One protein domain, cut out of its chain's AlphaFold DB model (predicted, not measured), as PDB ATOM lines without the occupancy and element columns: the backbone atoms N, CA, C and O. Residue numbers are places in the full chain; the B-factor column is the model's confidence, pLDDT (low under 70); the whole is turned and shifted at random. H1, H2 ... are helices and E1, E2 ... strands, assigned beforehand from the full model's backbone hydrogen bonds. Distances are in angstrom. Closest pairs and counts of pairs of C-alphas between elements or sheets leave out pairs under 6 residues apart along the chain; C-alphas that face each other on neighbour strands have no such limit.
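AT A GLANCE: This is residues 97 to 185 of the 305 residues of the protein "SusD_RagB domain-containing protein" of Mucilaginibacter sp. SP1R1 (UniProt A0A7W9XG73). With little regular structure, this is a body mostly of loops: the small sheet E1-E2-E3 lies at one side, H1 toward one end and short H2 and H3 toward the other, while unnamed residues 163 to 185 run from E3 through the middle to H1. Of 89 printed residues, 31 are in named elements, of mixed class, ordered H1 E1 H2 H3 E2 E3. The whole is compact, with radius of gyration of the C-alphas 12.6 A and spans 33 by 31 by 21 A.

HOW THE PARTS SIT: H1, residues 97 to 107, is not on the sheet; 6 of its 7 O i to N i+4 pairs are within hydrogen-bond range. E1, residues 112 to 115, is antiparallel to E2, residues 152 to 155, at 145 degrees; N 113 and O 154 are 2.8 A apart. H2, residues 133 to 136, too short for an i+4 pair, is apart from H3, residues 144 to 148, with 0 of 1 such pairs but 2 of 2 O i to N i+3 pairs within range. E2 and E3, residues 160 to 162, form an antiparallel hairpin; N 161 and O 153 are 2.8 A apart.

IN THESE COORDINATES: H1 spans 16.0 A from C-alpha 97 at (-8.535, 39.250, 43.355). E2 spans 9.7 A; E3 ends at C-alpha 162, (-7.894, 15.011, 26.982).

THE WHOLE: The printed part has no cut. The E1 to H2 link is long, 17 residues. Residues 97 to 99, 123 and 179 to 182 have pLDDT under 70.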
ATOM      1  N   SER A  97      -7.737  39.677  44.515       59.66
ATOM      2  CA  SER A  97      -8.535  39.250  43.355       59.66
ATOM      3  C   SER A  97      -7.680  39.080  42.094       59.66
ATOM      4  O   SER A  97      -7.847  38.109  41.361       59.66
ATOM      5  N   THR A  98      -6.684  39.953  41.901       65.00
ATOM      6  CA  THR A  98      -5.736  39.865  40.781       65.00
ATOM      7  C   THR A  98      -4.863  38.616  40.843       65.00
ATOM      8  O   THR A  98      -4.600  38.027  39.803       65.00
ATOM      9  N   ASN A  99      -4.461  38.145  42.028       67.94
ATOM     10  CA  ASN A  99      -3.683  36.910  42.152       67.94
ATOM     11  C   ASN A  99      -4.526  35.678  41.828       67.94
ATOM     12  O   ASN A  99      -4.030  34.782  41.155       67.94
ATOM     13  N   ALA A 100      -5.798  35.645  42.238       72.88
ATOM     14  CA  ALA A 100      -6.710  34.575  41.838       72.88
ATOM     15  C   ALA A 100      -6.952  34.588  40.318       72.88
ATOM     16  O   ALA A 100      -6.850  33.546  39.670       72.88
ATOM     17  N   THR A 101      -7.191  35.764  39.728       75.62
ATOM     18  CA  THR A 101      -7.322  35.916  38.271       75.62
ATOM     19  C   THR A 101      -6.040  35.510  37.538       75.62
ATOM     20  O   THR A 101      -6.110  34.755  36.573       75.62
ATOM     21  N   ASN A 102      -4.864  35.935  38.002       80.94
ATOM     22  CA  ASN A 102      -3.570  35.576  37.414       80.94
ATOM     23  C   ASN A 102      -3.286  34.077  37.547       80.94
ATOM     24  O   ASN A 102      -2.831  33.451  36.593       80.94
ATOM     25  N   TYR A 103      -3.604  33.483  38.699       86.88
ATOM     26  CA  TYR A 103      -3.464  32.050  38.924       86.88
ATOM     27  C   TYR A 103      -4.272  31.260  37.889       86.88
ATOM     28  O   TYR A 103      -3.699  30.459  37.152       86.88
ATOM     29  N   PHE A 104      -5.578  31.520  37.773       88.88
ATOM     30  CA  PHE A 104      -6.436  30.746  36.873       88.88
ATOM     31  C   PHE A 104      -6.184  31.063  35.397       88.88
ATOM     32  O   PHE A 104      -6.042  30.139  34.599       88.88
ATOM     33  N   SER A 105      -6.021  32.338  35.037       88.62
ATOM     34  CA  SER A 105      -5.697  32.723  33.656       88.62
ATOM     35  C   SER A 105      -4.386  32.100  33.168       88.62
ATOM     36  O   SER A 105      -4.255  31.800  31.981       88.62
ATOM     37  N   SER A 106      -3.433  31.841  34.071       90.69
ATOM     38  CA  SER A 106      -2.167  31.195  33.726       90.69
ATOM     39  C   SER A 106      -2.265  29.689  33.482       90.69
ATOM     40  O   SER A 106      -1.383  29.165  32.819       90.69
ATOM     41  N   ILE A 107      -3.295  28.980  33.954       92.56
ATOM     42  CA  ILE A 107      -3.364  27.506  33.835       92.56
ATOM     43  C   ILE A 107      -4.526  27.015  32.967       92.56
ATOM     44  O   ILE A 107      -4.490  25.894  32.466       92.56
ATOM     45  N   ILE A 108      -5.566  27.830  32.782       93.69
ATOM     46  CA  ILE A 108      -6.796  27.408  32.106       93.69
ATOM     47  C   ILE A 108      -6.679  27.628  30.585       93.69
ATOM     48  O   ILE A 108      -6.273  28.715  30.161       93.69
ATOM     49  N   PRO A 109      -7.045  26.632  29.749       94.25
ATOM     50  CA  PRO A 109      -7.186  26.797  28.301       94.25
ATOM     51  C   PRO A 109      -8.233  27.848  27.915       94.25
ATOM     52  O   PRO A 109      -9.295  27.939  28.529       94.25
ATOM     53  N   GLY A 110      -7.953  28.616  26.858       93.12
ATOM     54  CA  GLY A 110      -8.821  29.704  26.388       93.12
ATOM     55  C   GLY A 110     -10.246  29.272  26.027       93.12
ATOM     56  O   GLY A 110     -11.191  30.036  26.211       93.12
ATOM     57  N   ASP A 111     -10.414  28.040  25.552       94.44
ATOM     58  CA  ASP A 111     -11.695  27.470  25.139       94.44
ATOM     59  C   ASP A 111     -12.349  26.586  26.215       94.44
ATOM     60  O   ASP A 111     -13.380  25.968  25.939       94.44
ATOM     61  N   ALA A 112     -11.790  26.503  27.427       95.06
ATOM     62  CA  ALA A 112     -12.321  25.652  28.484       95.06
ATOM     63  C   ALA A 112     -13.654  26.180  29.037       95.06
ATOM     64  O   ALA A 112     -13.779  27.335  29.441       95.06
ATOM     65  N   LYS A 113     -14.648  25.288  29.110       95.50
ATOM     66  CA  LYS A 113     -15.949  25.527  29.745       95.50
ATOM     67  C   LYS A 113     -16.025  24.879  31.121       95.50
ATOM     68  O   LYS A 113     -16.438  25.537  32.073       95.50
ATOM     69  N   THR A 114     -15.613  23.615  31.233       96.19
ATOM     70  CA  THR A 114     -15.645  22.870  32.499       96.19
ATOM     71  C   THR A 114     -14.336  22.129  32.746       96.19
ATOM     72  O   THR A 114     -13.887  21.381  31.881       96.19
ATOM     73  N   ILE A 115     -13.765  22.270  33.945       95.69
ATOM     74  CA  ILE A 115     -12.592  21.510  34.411       95.69
ATOM     75  C   ILE A 115     -12.905  20.934  35.793       95.69
ATOM     76  O   ILE A 115     -13.351  21.670  36.670       95.69
ATOM     77  N   LEU A 116     -12.697  19.626  35.999       94.69
ATOM     78  CA  LEU A 116     -13.003  18.935  37.268       94.69
ATOM     79  C   LEU A 116     -14.417  19.251  37.809       94.69
ATOM     80  O   LEU A 116     -14.613  19.473  39.002       94.69
ATOM     81  N   GLY A 117     -15.405  19.334  36.911       92.38
ATOM     82  CA  GLY A 117     -16.798  19.657  37.246       92.38
ATOM     83  C   GLY A 117     -17.090  21.138  37.540       92.38
ATOM     84  O   GLY A 117     -18.244  21.485  37.771       92.38
ATOM     85  N   GLN A 118     -16.089  22.020  37.498       92.19
ATOM     86  CA  GLN A 118     -16.239  23.455  37.758       92.19
ATOM     87  C   GLN A 118     -16.408  24.226  36.447       92.19
ATOM     88  O   GLN A 118     -15.653  23.988  35.507       92.19
ATOM     89  N   ASN A 119     -17.363  25.162  36.380       92.44
ATOM     90  CA  ASN A 119     -17.488  26.073  35.238       92.44
ATOM     91  C   ASN A 119     -16.370  27.122  35.299       92.44
ATOM     92  O   ASN A 119     -16.337  27.924  36.229       92.44
ATOM     93  N   VAL A 120     -15.482  27.097  34.306       91.31
ATOM     94  CA  VAL A 120     -14.262  27.917  34.240       91.31
ATOM     95  C   VAL A 120     -14.289  28.970  33.132       91.31
ATOM     96  O   VAL A 120     -13.254  29.527  32.762       91.31
ATOM     97  N   THR A 121     -15.473  29.237  32.579       87.62
ATOM     98  CA  THR A 121     -15.627  30.197  31.482       87.62
ATOM     99  C   THR A 121     -15.252  31.597  31.982       87.62
ATOM    100  O   THR A 121     -15.976  32.183  32.785       87.62
ATOM    101  N   ALA A 122     -14.125  32.133  31.512       75.00
ATOM    102  CA  ALA A 122     -13.618  33.457  31.871       75.00
ATOM    103  C   ALA A 122     -13.125  34.206  30.628       75.00
ATOM    104  O   ALA A 122     -12.789  33.598  29.615       75.00
ATOM    105  N   SER A 123     -13.072  35.537  30.707       63.84
ATOM    106  CA  SER A 123     -12.688  36.396  29.578       63.84
ATOM    107  C   SER A 123     -11.196  36.347  29.228       63.84
ATOM    108  O   SER A 123     -10.819  36.800  28.151       63.84
ATOM    109  N   GLN A 124     -10.342  35.834  30.120       76.75
ATOM    110  CA  GLN A 124      -8.886  35.843  29.970       76.75
ATOM    111  C   GLN A 124      -8.280  34.541  30.505       76.75
ATOM    112  O   GLN A 124      -7.960  34.440  31.684       76.75
ATOM    113  N   ASN A 125      -8.125  33.551  29.626       88.38
ATOM    114  CA  ASN A 125      -7.506  32.253  29.900       88.38
ATOM    115  C   ASN A 125      -6.400  32.014  28.857       88.38
ATOM    116  O   ASN A 125      -6.667  32.085  27.656       88.38
ATOM    117  N   TYR A 126      -5.164  31.776  29.305       89.38
ATOM    118  CA  TYR A 126      -3.964  31.792  28.455       89.38
ATOM    119  C   TYR A 126      -3.141  30.500  28.482       89.38
ATOM    120  O   TYR A 126      -2.296  30.334  27.607       89.38
ATOM    121  N   LYS A 127      -3.356  29.601  29.458       91.12
ATOM    122  CA  LYS A 127      -2.627  28.320  29.588       91.12
ATOM    123  C   LYS A 127      -1.093  28.473  29.475       91.12
ATOM    124  O   LYS A 127      -0.436  27.827  28.670       91.12
ATOM    125  N   LEU A 128      -0.522  29.373  30.273       90.69
ATOM    126  CA  LEU A 128       0.919  29.659  30.337       90.69
ATOM    127  C   LEU A 128       1.712  28.648  31.178       90.69
ATOM    128  O   LEU A 128       2.930  28.548  31.029       90.69
ATOM    129  N   ALA A 129       1.052  27.953  32.101       91.38
ATOM    130  CA  ALA A 129       1.676  27.030  33.029       91.38
ATOM    131  C   ALA A 129       0.904  25.716  33.122       91.38
ATOM    132  O   ALA A 129      -0.318  25.686  33.247       91.38
ATOM    133  N   GLU A 130       1.653  24.619  33.079       92.56
ATOM    134  CA  GLU A 130       1.108  23.278  32.906       92.56
ATOM    135  C   GLU A 130       1.937  22.249  33.682       92.56
ATOM    136  O   GLU A 130       3.116  22.468  33.980       92.56
ATOM    137  N   MET A 131       1.331  21.099  33.983       95.44
ATOM    138  CA  MET A 131       2.031  19.933  34.516       95.44
ATOM    139  C   MET A 131       2.330  18.953  33.370       95.44
ATOM    140  O   MET A 131       1.401  18.319  32.867       95.44
ATOM    141  N   PRO A 132       3.602  18.769  32.966       94.44
ATOM    142  CA  PRO A 132       3.944  17.849  31.886       94.44
ATOM    143  C   PRO A 132       3.421  16.439  32.157       94.44
ATOM    144  O   PRO A 132       3.497  15.965  33.294       94.44
ATOM    145  N   TRP A 133       2.977  15.731  31.115       96.50
ATOM    146  CA  TRP A 133       2.504  14.350  31.260       96.50
ATOM    147  C   TRP A 133       3.535  13.432  31.914       96.50
ATOM    148  O   TRP A 133       3.185  12.638  32.772       96.50
ATOM    149  N   SER A 134       4.822  13.613  31.609       93.56
ATOM    150  CA  SER A 134       5.906  12.857  32.251       93.56
ATOM    151  C   SER A 134       5.986  13.047  33.771       93.56
ATOM    152  O   SER A 134       6.562  12.212  34.465       93.56
ATOM    153  N   TYR A 135       5.433  14.143  34.294       94.81
ATOM    154  CA  TYR A 135       5.296  14.375  35.724       94.81
ATOM    155  C   TYR A 135       3.957  13.859  36.258       94.81
ATOM    156  O   TYR A 135       3.938  13.193  37.288       94.81
ATOM    157  N   TYR A 136       2.857  14.111  35.541       97.19
ATOM    158  CA  TYR A 136       1.526  13.590  35.876       97.19
ATOM    159  C   TYR A 136       1.506  12.053  35.966       97.19
ATOM    160  O   TYR A 136       0.915  11.480  36.874       97.19
ATOM    161  N   ASP A 137       2.229  11.374  35.079       96.31
ATOM    162  CA  ASP A 137       2.303   9.910  35.025       96.31
ATOM    163  C   ASP A 137       3.055   9.308  36.240       96.31
ATOM    164  O   ASP A 137       3.089   8.090  36.409       96.31
ATOM    165  N   LYS A 138       3.648  10.141  37.117       95.25
ATOM    166  CA  LYS A 138       4.228   9.704  38.401       95.25
ATOM    167  C   LYS A 138       3.188   9.495  39.507       95.25
ATOM    168  O   LYS A 138       3.539   8.928  40.543       95.25
ATOM    169  N   TYR A 139       1.964   9.991  39.345       97.56
ATOM    170  CA  TYR A 139       0.885   9.782  40.309       97.56
ATOM    171  C   TYR A 139       0.245   8.410  40.073       97.56
ATOM    172  O   TYR A 139      -0.010   8.018  38.933       97.56
ATOM    173  N   THR A 140      -0.032   7.664  41.144       95.75
ATOM    174  CA  THR A 140      -0.799   6.419  41.014       95.75
ATOM    175  C   THR A 140      -2.276   6.747  40.770       95.75
ATOM    176  O   THR A 140      -2.754   7.780  41.236       95.75
ATOM    177  N   PRO A 141      -3.058   5.876  40.104       95.38
ATOM    178  CA  PRO A 141      -4.486   6.132  39.883       95.38
ATOM    179  C   PRO A 141      -5.318   6.311  41.165       95.38
ATOM    180  O   PRO A 141      -6.407   6.872  41.109       95.38
ATOM    181  N   THR A 142      -4.824   5.819  42.307       95.75
ATOM    182  CA  THR A 142      -5.454   5.967  43.630       95.75
ATOM    183  C   THR A 142      -5.016   7.225  44.376       95.75
ATOM    184  O   THR A 142      -5.543   7.489  45.451       95.75
ATOM    185  N   ASP A 143      -4.051   7.981  43.846       98.19
ATOM    186  CA  ASP A 143      -3.510   9.155  44.518       98.19
ATOM    187  C   ASP A 143      -4.578  10.252  44.621       98.19
ATOM    188  O   ASP A 143      -5.052  10.790  43.614       98.19
ATOM    189  N   THR A 144      -4.967  10.603  45.848       97.62
ATOM    190  CA  THR A 144      -6.060  11.558  46.092       97.62
ATOM    191  C   THR A 144      -5.730  12.973  45.623       97.62
ATOM    192  O   THR A 144      -6.643  13.764  45.377       97.62
ATOM    193  N   ARG A 145      -4.452  13.295  45.388       97.75
ATOM    194  CA  ARG A 145      -4.021  14.593  44.839       97.75
ATOM    195  C   ARG A 145      -4.512  14.816  43.414       97.75
ATOM    196  O   ARG A 145      -4.738  15.963  43.023       97.75
ATOM    197  N   LEU A 146      -4.787  13.743  42.666       97.19
ATOM    198  CA  LEU A 146      -5.382  13.820  41.328       97.19
ATOM    199  C   LEU A 146      -6.764  14.498  41.320       97.19
ATOM    200  O   LEU A 146      -7.177  15.023  40.293       97.19
ATOM    201  N   GLN A 147      -7.448  14.611  42.467       96.00
ATOM    202  CA  GLN A 147      -8.685  15.404  42.595       96.00
ATOM    203  C   GLN A 147      -8.499  16.902  42.315       96.00
ATOM    204  O   GLN A 147      -9.479  17.636  42.186       96.00
ATOM    205  N   THR A 148      -7.250  17.358  42.262       96.12
ATOM    206  CA  THR A 148      -6.863  18.756  42.062       96.12
ATOM    207  C   THR A 148      -5.976  18.950  40.824       96.12
ATOM    208  O   THR A 148      -5.468  20.039  40.577       96.12
ATOM    209  N   ILE A 149      -5.816  17.906  40.003       97.44
ATOM    210  CA  ILE A 149      -5.019  17.936  38.775       97.44
ATOM    211  C   ILE A 149      -5.877  17.377  37.642       97.44
ATOM    212  O   ILE A 149      -6.203  16.193  37.619       97.44
ATOM    213  N   ALA A 150      -6.265  18.221  36.689       96.88
ATOM    214  CA  ALA A 150      -7.135  17.796  35.602       96.88
ATOM    215  C   ALA A 150      -6.331  17.157  34.467       96.88
ATOM    216  O   ALA A 150      -5.408  17.767  33.929       96.88
ATOM    217  N   ASN A 151      -6.730  15.955  34.058       97.25
ATOM    218  CA  ASN A 151      -6.217  15.289  32.857       97.25
ATOM    219  C   ASN A 151      -7.089  15.524  31.610       97.25
ATOM    220  O   ASN A 151      -6.798  14.988  30.542       97.25
ATOM    221  N   SER A 152      -8.183  16.267  31.764       97.69
ATOM    222  CA  SER A 152      -9.144  16.573  30.713       97.69
ATOM    223  C   SER A 152      -9.974  17.806  31.074       97.69
ATOM    224  O   SER A 152     -10.058  18.203  32.243       97.69
ATOM    225  N   TYR A 153     -10.603  18.406  30.067       97.44
ATOM    226  CA  TYR A 153     -11.599  19.463  30.224       97.44
ATOM    227  C   TYR A 153     -12.690  19.351  29.160       97.44
ATOM    228  O   TYR A 153     -12.510  18.686  28.148       97.44
ATOM    229  N   VAL A 154     -13.828  20.009  29.374       97.75
ATOM    230  CA  VAL A 154     -14.864  20.184  28.347       97.75
ATOM    231  C   VAL A 154     -14.736  21.589  27.785       97.75
ATOM    232  O   VAL A 154     -14.746  22.552  28.557       97.75
ATOM    233  N   ASN A 155     -14.619  21.725  26.467       96.25
ATOM    234  CA  ASN A 155     -14.517  23.028  25.819       96.25
ATOM    235  C   ASN A 155     -15.885  23.716  25.639       96.25
ATOM    236  O   ASN A 155     -16.947  23.159  25.934       96.25
ATOM    237  N   THR A 156     -15.877  24.955  25.151       95.62
ATOM    238  CA  THR A 156     -17.090  25.757  24.904       95.62
ATOM    239  C   THR A 156     -18.050  25.133  23.886       95.62
ATOM    240  O   THR A 156     -19.252  25.390  23.964       95.62
ATOM    241  N   SER A 157     -17.567  24.249  23.006       95.88
ATOM    242  CA  SER A 157     -18.384  23.456  22.073       95.88
ATOM    243  C   SER A 157     -18.961  22.170  22.686       95.88
ATOM    244  O   SER A 157     -19.706  21.463  22.013       95.88
ATOM    245  N   GLY A 158     -18.651  21.858  23.948       95.94
ATOM    246  CA  GLY A 158     -19.126  20.651  24.629       95.94
ATOM    247  C   GLY A 158     -18.310  19.389  24.334       95.94
ATOM    248  O   GLY A 158     -18.757  18.296  24.672       95.94
ATOM    249  N   VAL A 159     -17.130  19.523  23.724       97.12
ATOM    250  CA  VAL A 159     -16.225  18.406  23.423       97.12
ATOM    251  C   VAL A 159     -15.259  18.199  24.587       97.12
ATOM    252  O   VAL A 159     -14.705  19.165  25.113       97.12
ATOM    253  N   THR A 160     -15.046  16.942  24.980       98.25
ATOM    254  CA  THR A 160     -13.997  16.577  25.941       98.25
ATOM    255  C   THR A 160     -12.636  16.612  25.260       98.25
ATOM    256  O   THR A 160     -12.411  15.909  24.278       98.25
ATOM    257  N   ILE A 161     -11.729  17.408  25.810       98.06
ATOM    258  CA  ILE A 161     -10.333  17.511  25.408       98.06
ATOM    259  C   ILE A 161      -9.492  16.847  26.496       98.06
ATOM    260  O   ILE A 161      -9.486  17.276  27.650       98.06
ATOM    261  N   ASP A 162      -8.800  15.778  26.132       97.88
ATOM    262  CA  ASP A 162      -7.894  15.011  26.982       97.88
ATOM    263  C   ASP A 162      -6.580  14.750  26.227       97.88
ATOM    264  O   ASP A 162      -6.355  15.281  25.135       97.88
ATOM    265  N   ARG A 163      -5.695  13.926  26.795       96.62
ATOM    266  CA  ARG A 163      -4.402  13.591  26.177       96.62
ATOM    267  C   ARG A 163      -4.529  12.999  24.764       96.62
ATOM    268  O   ARG A 163      -3.650  13.231  23.942       96.62
ATOM    269  N   ALA A 164      -5.592  12.247  24.471       96.62
ATOM    270  CA  ALA A 164      -5.831  11.673  23.147       96.62
ATOM    271  C   ALA A 164      -6.420  12.695  22.157       96.62
ATOM    272  O   ALA A 164      -6.319  12.504  20.946       96.62
ATOM    273  N   HIS A 165      -6.989  13.788  22.667       95.75
ATOM    274  CA  HIS A 165      -7.675  14.820  21.891       95.75
ATOM    275  C   HIS A 165      -6.951  16.179  21.910       95.75
ATOM    276  O   HIS A 165      -7.581  17.216  21.716       95.75
ATOM    277  N   GLY A 166      -5.628  16.186  22.113       91.25
ATOM    278  CA  GLY A 166      -4.791  17.384  21.958       91.25
ATOM    279  C   GLY A 166      -4.511  18.173  23.240       91.25
ATOM    280  O   GLY A 166      -4.031  19.302  23.164       91.25
ATOM    281  N   LEU A 167      -4.778  17.615  24.427       96.00
ATOM    282  CA  LEU A 167      -4.271  18.195  25.672       96.00
ATOM    283  C   LEU A 167      -2.793  17.819  25.870       96.00
ATOM    284  O   LEU A 167      -2.467  16.691  26.240       96.00
ATOM    285  N   ASP A 168      -1.896  18.783  25.676       94.19
ATOM    286  CA  ASP A 168      -0.441  18.548  25.724       94.19
ATOM    287  C   ASP A 168       0.140  18.342  27.136       94.19
ATOM    288  O   ASP A 168       1.253  17.829  27.281       94.19
ATOM    289  N   ALA A 169      -0.608  18.700  28.184       96.50
ATOM    290  CA  ALA A 169      -0.190  18.592  29.579       96.50
ATOM    291  C   ALA A 169      -1.390  18.677  30.540       96.50
ATOM    292  O   ALA A 169      -2.431  19.243  30.205       96.50
ATOM    293  N   ALA A 170      -1.236  18.145  31.753       97.50
ATOM    294  CA  ALA A 170      -2.261  18.216  32.788       97.50
ATOM    295  C   ALA A 170      -2.397  19.636  33.371       97.50
ATOM    296  O   ALA A 170      -1.438  20.414  33.405       97.50
ATOM    297  N   ILE A 171      -3.590  19.962  33.874       96.69
ATOM    298  CA  ILE A 171      -3.947  21.297  34.372       96.69
ATOM    299  C   ILE A 171      -3.923  21.295  35.914       96.69
ATOM    300  O   ILE A 171      -4.749  20.609  36.527       96.69
ATOM    301  N   PRO A 172      -3.023  22.051  36.575       95.38
ATOM    302  CA  PRO A 172      -2.876  22.051  38.036       95.38
ATOM    303  C   PRO A 172      -3.962  22.896  38.739       95.38
ATOM    304  O   PRO A 172      -3.704  23.974  39.281       95.38
ATOM    305  N   MET A 173      -5.199  22.397  38.754       93.50
ATOM    306  CA  MET A 173      -6.381  22.996  39.401       93.50
ATOM    307  C   MET A 173      -6.372  22.867  40.938       93.50
ATOM    308  O   MET A 173      -7.351  22.429  41.547       93.50
ATOM    309  N   LYS A 174      -5.258  23.251  41.568       93.19
ATOM    310  CA  LYS A 174      -5.020  23.078  43.007       93.19
ATOM    311  C   LYS A 174      -6.054  23.773  43.896       93.19
ATOM    312  O   LYS A 174      -6.489  23.208  44.892       93.19
ATOM    313  N   TYR A 175      -6.472  24.971  43.497       90.94
ATOM    314  CA  TYR A 175      -7.493  25.764  44.180       90.94
ATOM    315  C   TYR A 175      -8.847  25.690  43.459       90.94
ATOM    316  O   TYR A 175      -8.883  25.577  42.228       90.94
ATOM    317  N   PRO A 176      -9.972  25.804  44.192       86.62
ATOM    318  CA  PRO A 176     -11.295  25.903  43.586       86.62
ATOM    319  C   PRO A 176     -11.411  27.191  42.764       86.62
ATOM    320  O   PRO A 176     -11.046  28.273  43.229       86.62
ATOM    321  N   PHE A 177     -11.939  27.071  41.549       86.38
ATOM    322  CA  PHE A 177     -12.097  28.178  40.618       86.38
ATOM    323  C   PHE A 177     -12.985  29.280  41.202       86.38
ATOM    324  O   PHE A 177     -14.064  29.017  41.730       86.38
ATOM    325  N   GLN A 178     -12.530  30.527  41.070       78.75
ATOM    326  CA  GLN A 178     -13.230  31.715  41.558       78.75
ATOM    327  C   GLN A 178     -13.710  32.567  40.365       78.75
ATOM    328  O   GLN A 178     -12.995  33.484  39.957       78.75
ATOM    329  N   PRO A 179     -14.909  32.309  39.798       67.44
ATOM    330  CA  PRO A 179     -15.378  32.942  38.553       67.44
ATOM    331  C   PRO A 179     -15.484  34.467  38.644       67.44
ATOM    332  O   PRO A 179     -15.275  35.171  37.663       67.44
ATOM    333  N   ASN A 180     -15.770  34.981  39.840       66.69
ATOM    334  CA  ASN A 180     -15.979  36.406  40.086       66.69
ATOM    335  C   ASN A 180     -14.728  37.098  40.655       66.69
ATOM    336  O   ASN A 180     -14.833  38.193  41.202       66.69
ATOM    337  N   GLY A 181     -13.560  36.441  40.608       65.12
ATOM    338  CA  GLY A 181     -12.316  36.991  41.151       65.12
ATOM    339  C   GLY A 181     -12.360  37.224  42.665       65.12
ATOM    340  O   GLY A 181     -11.638  38.076  43.168       65.12
ATOM    341  N   GLN A 182     -13.192  36.482  43.408       68.12
ATOM    342  CA  GLN A 182     -13.438  36.694  44.845       68.12
ATOM    343  C   GLN A 182     -12.224  36.415  45.751       68.12
ATOM    344  O   GLN A 182     -12.320  36.559  46.968       68.12
ATOM    345  N   GLY A 183     -11.071  36.076  45.170       74.06
ATOM    346  CA  GLY A 183      -9.876  35.692  45.903       74.06
ATOM    347  C   GLY A 183     -10.046  34.342  46.601       74.06
ATOM    348  O   GLY A 183     -11.140  33.800  46.722       74.06
ATOM    349  N   PHE A 184      -8.934  33.789  47.050       81.31
ATOM    350  CA  PHE A 184      -8.884  32.655  47.962       81.31
ATOM    351  C   PHE A 184      -7.639  32.817  48.831       81.31
ATOM    352  O   PHE A 184      -6.732  33.582  48.485       81.31
ATOM    353  N   ASP A 185      -7.593  32.113  49.955       87.69
ATOM    354  CA  ASP A 185      -6.410  32.093  50.805       87.69
ATOM    355  C   ASP A 185      -5.271  31.395  50.064       87.69
ATOM    356  O   ASP A 185      -5.277  30.179  49.873       87.69
TER     357      ASP A 185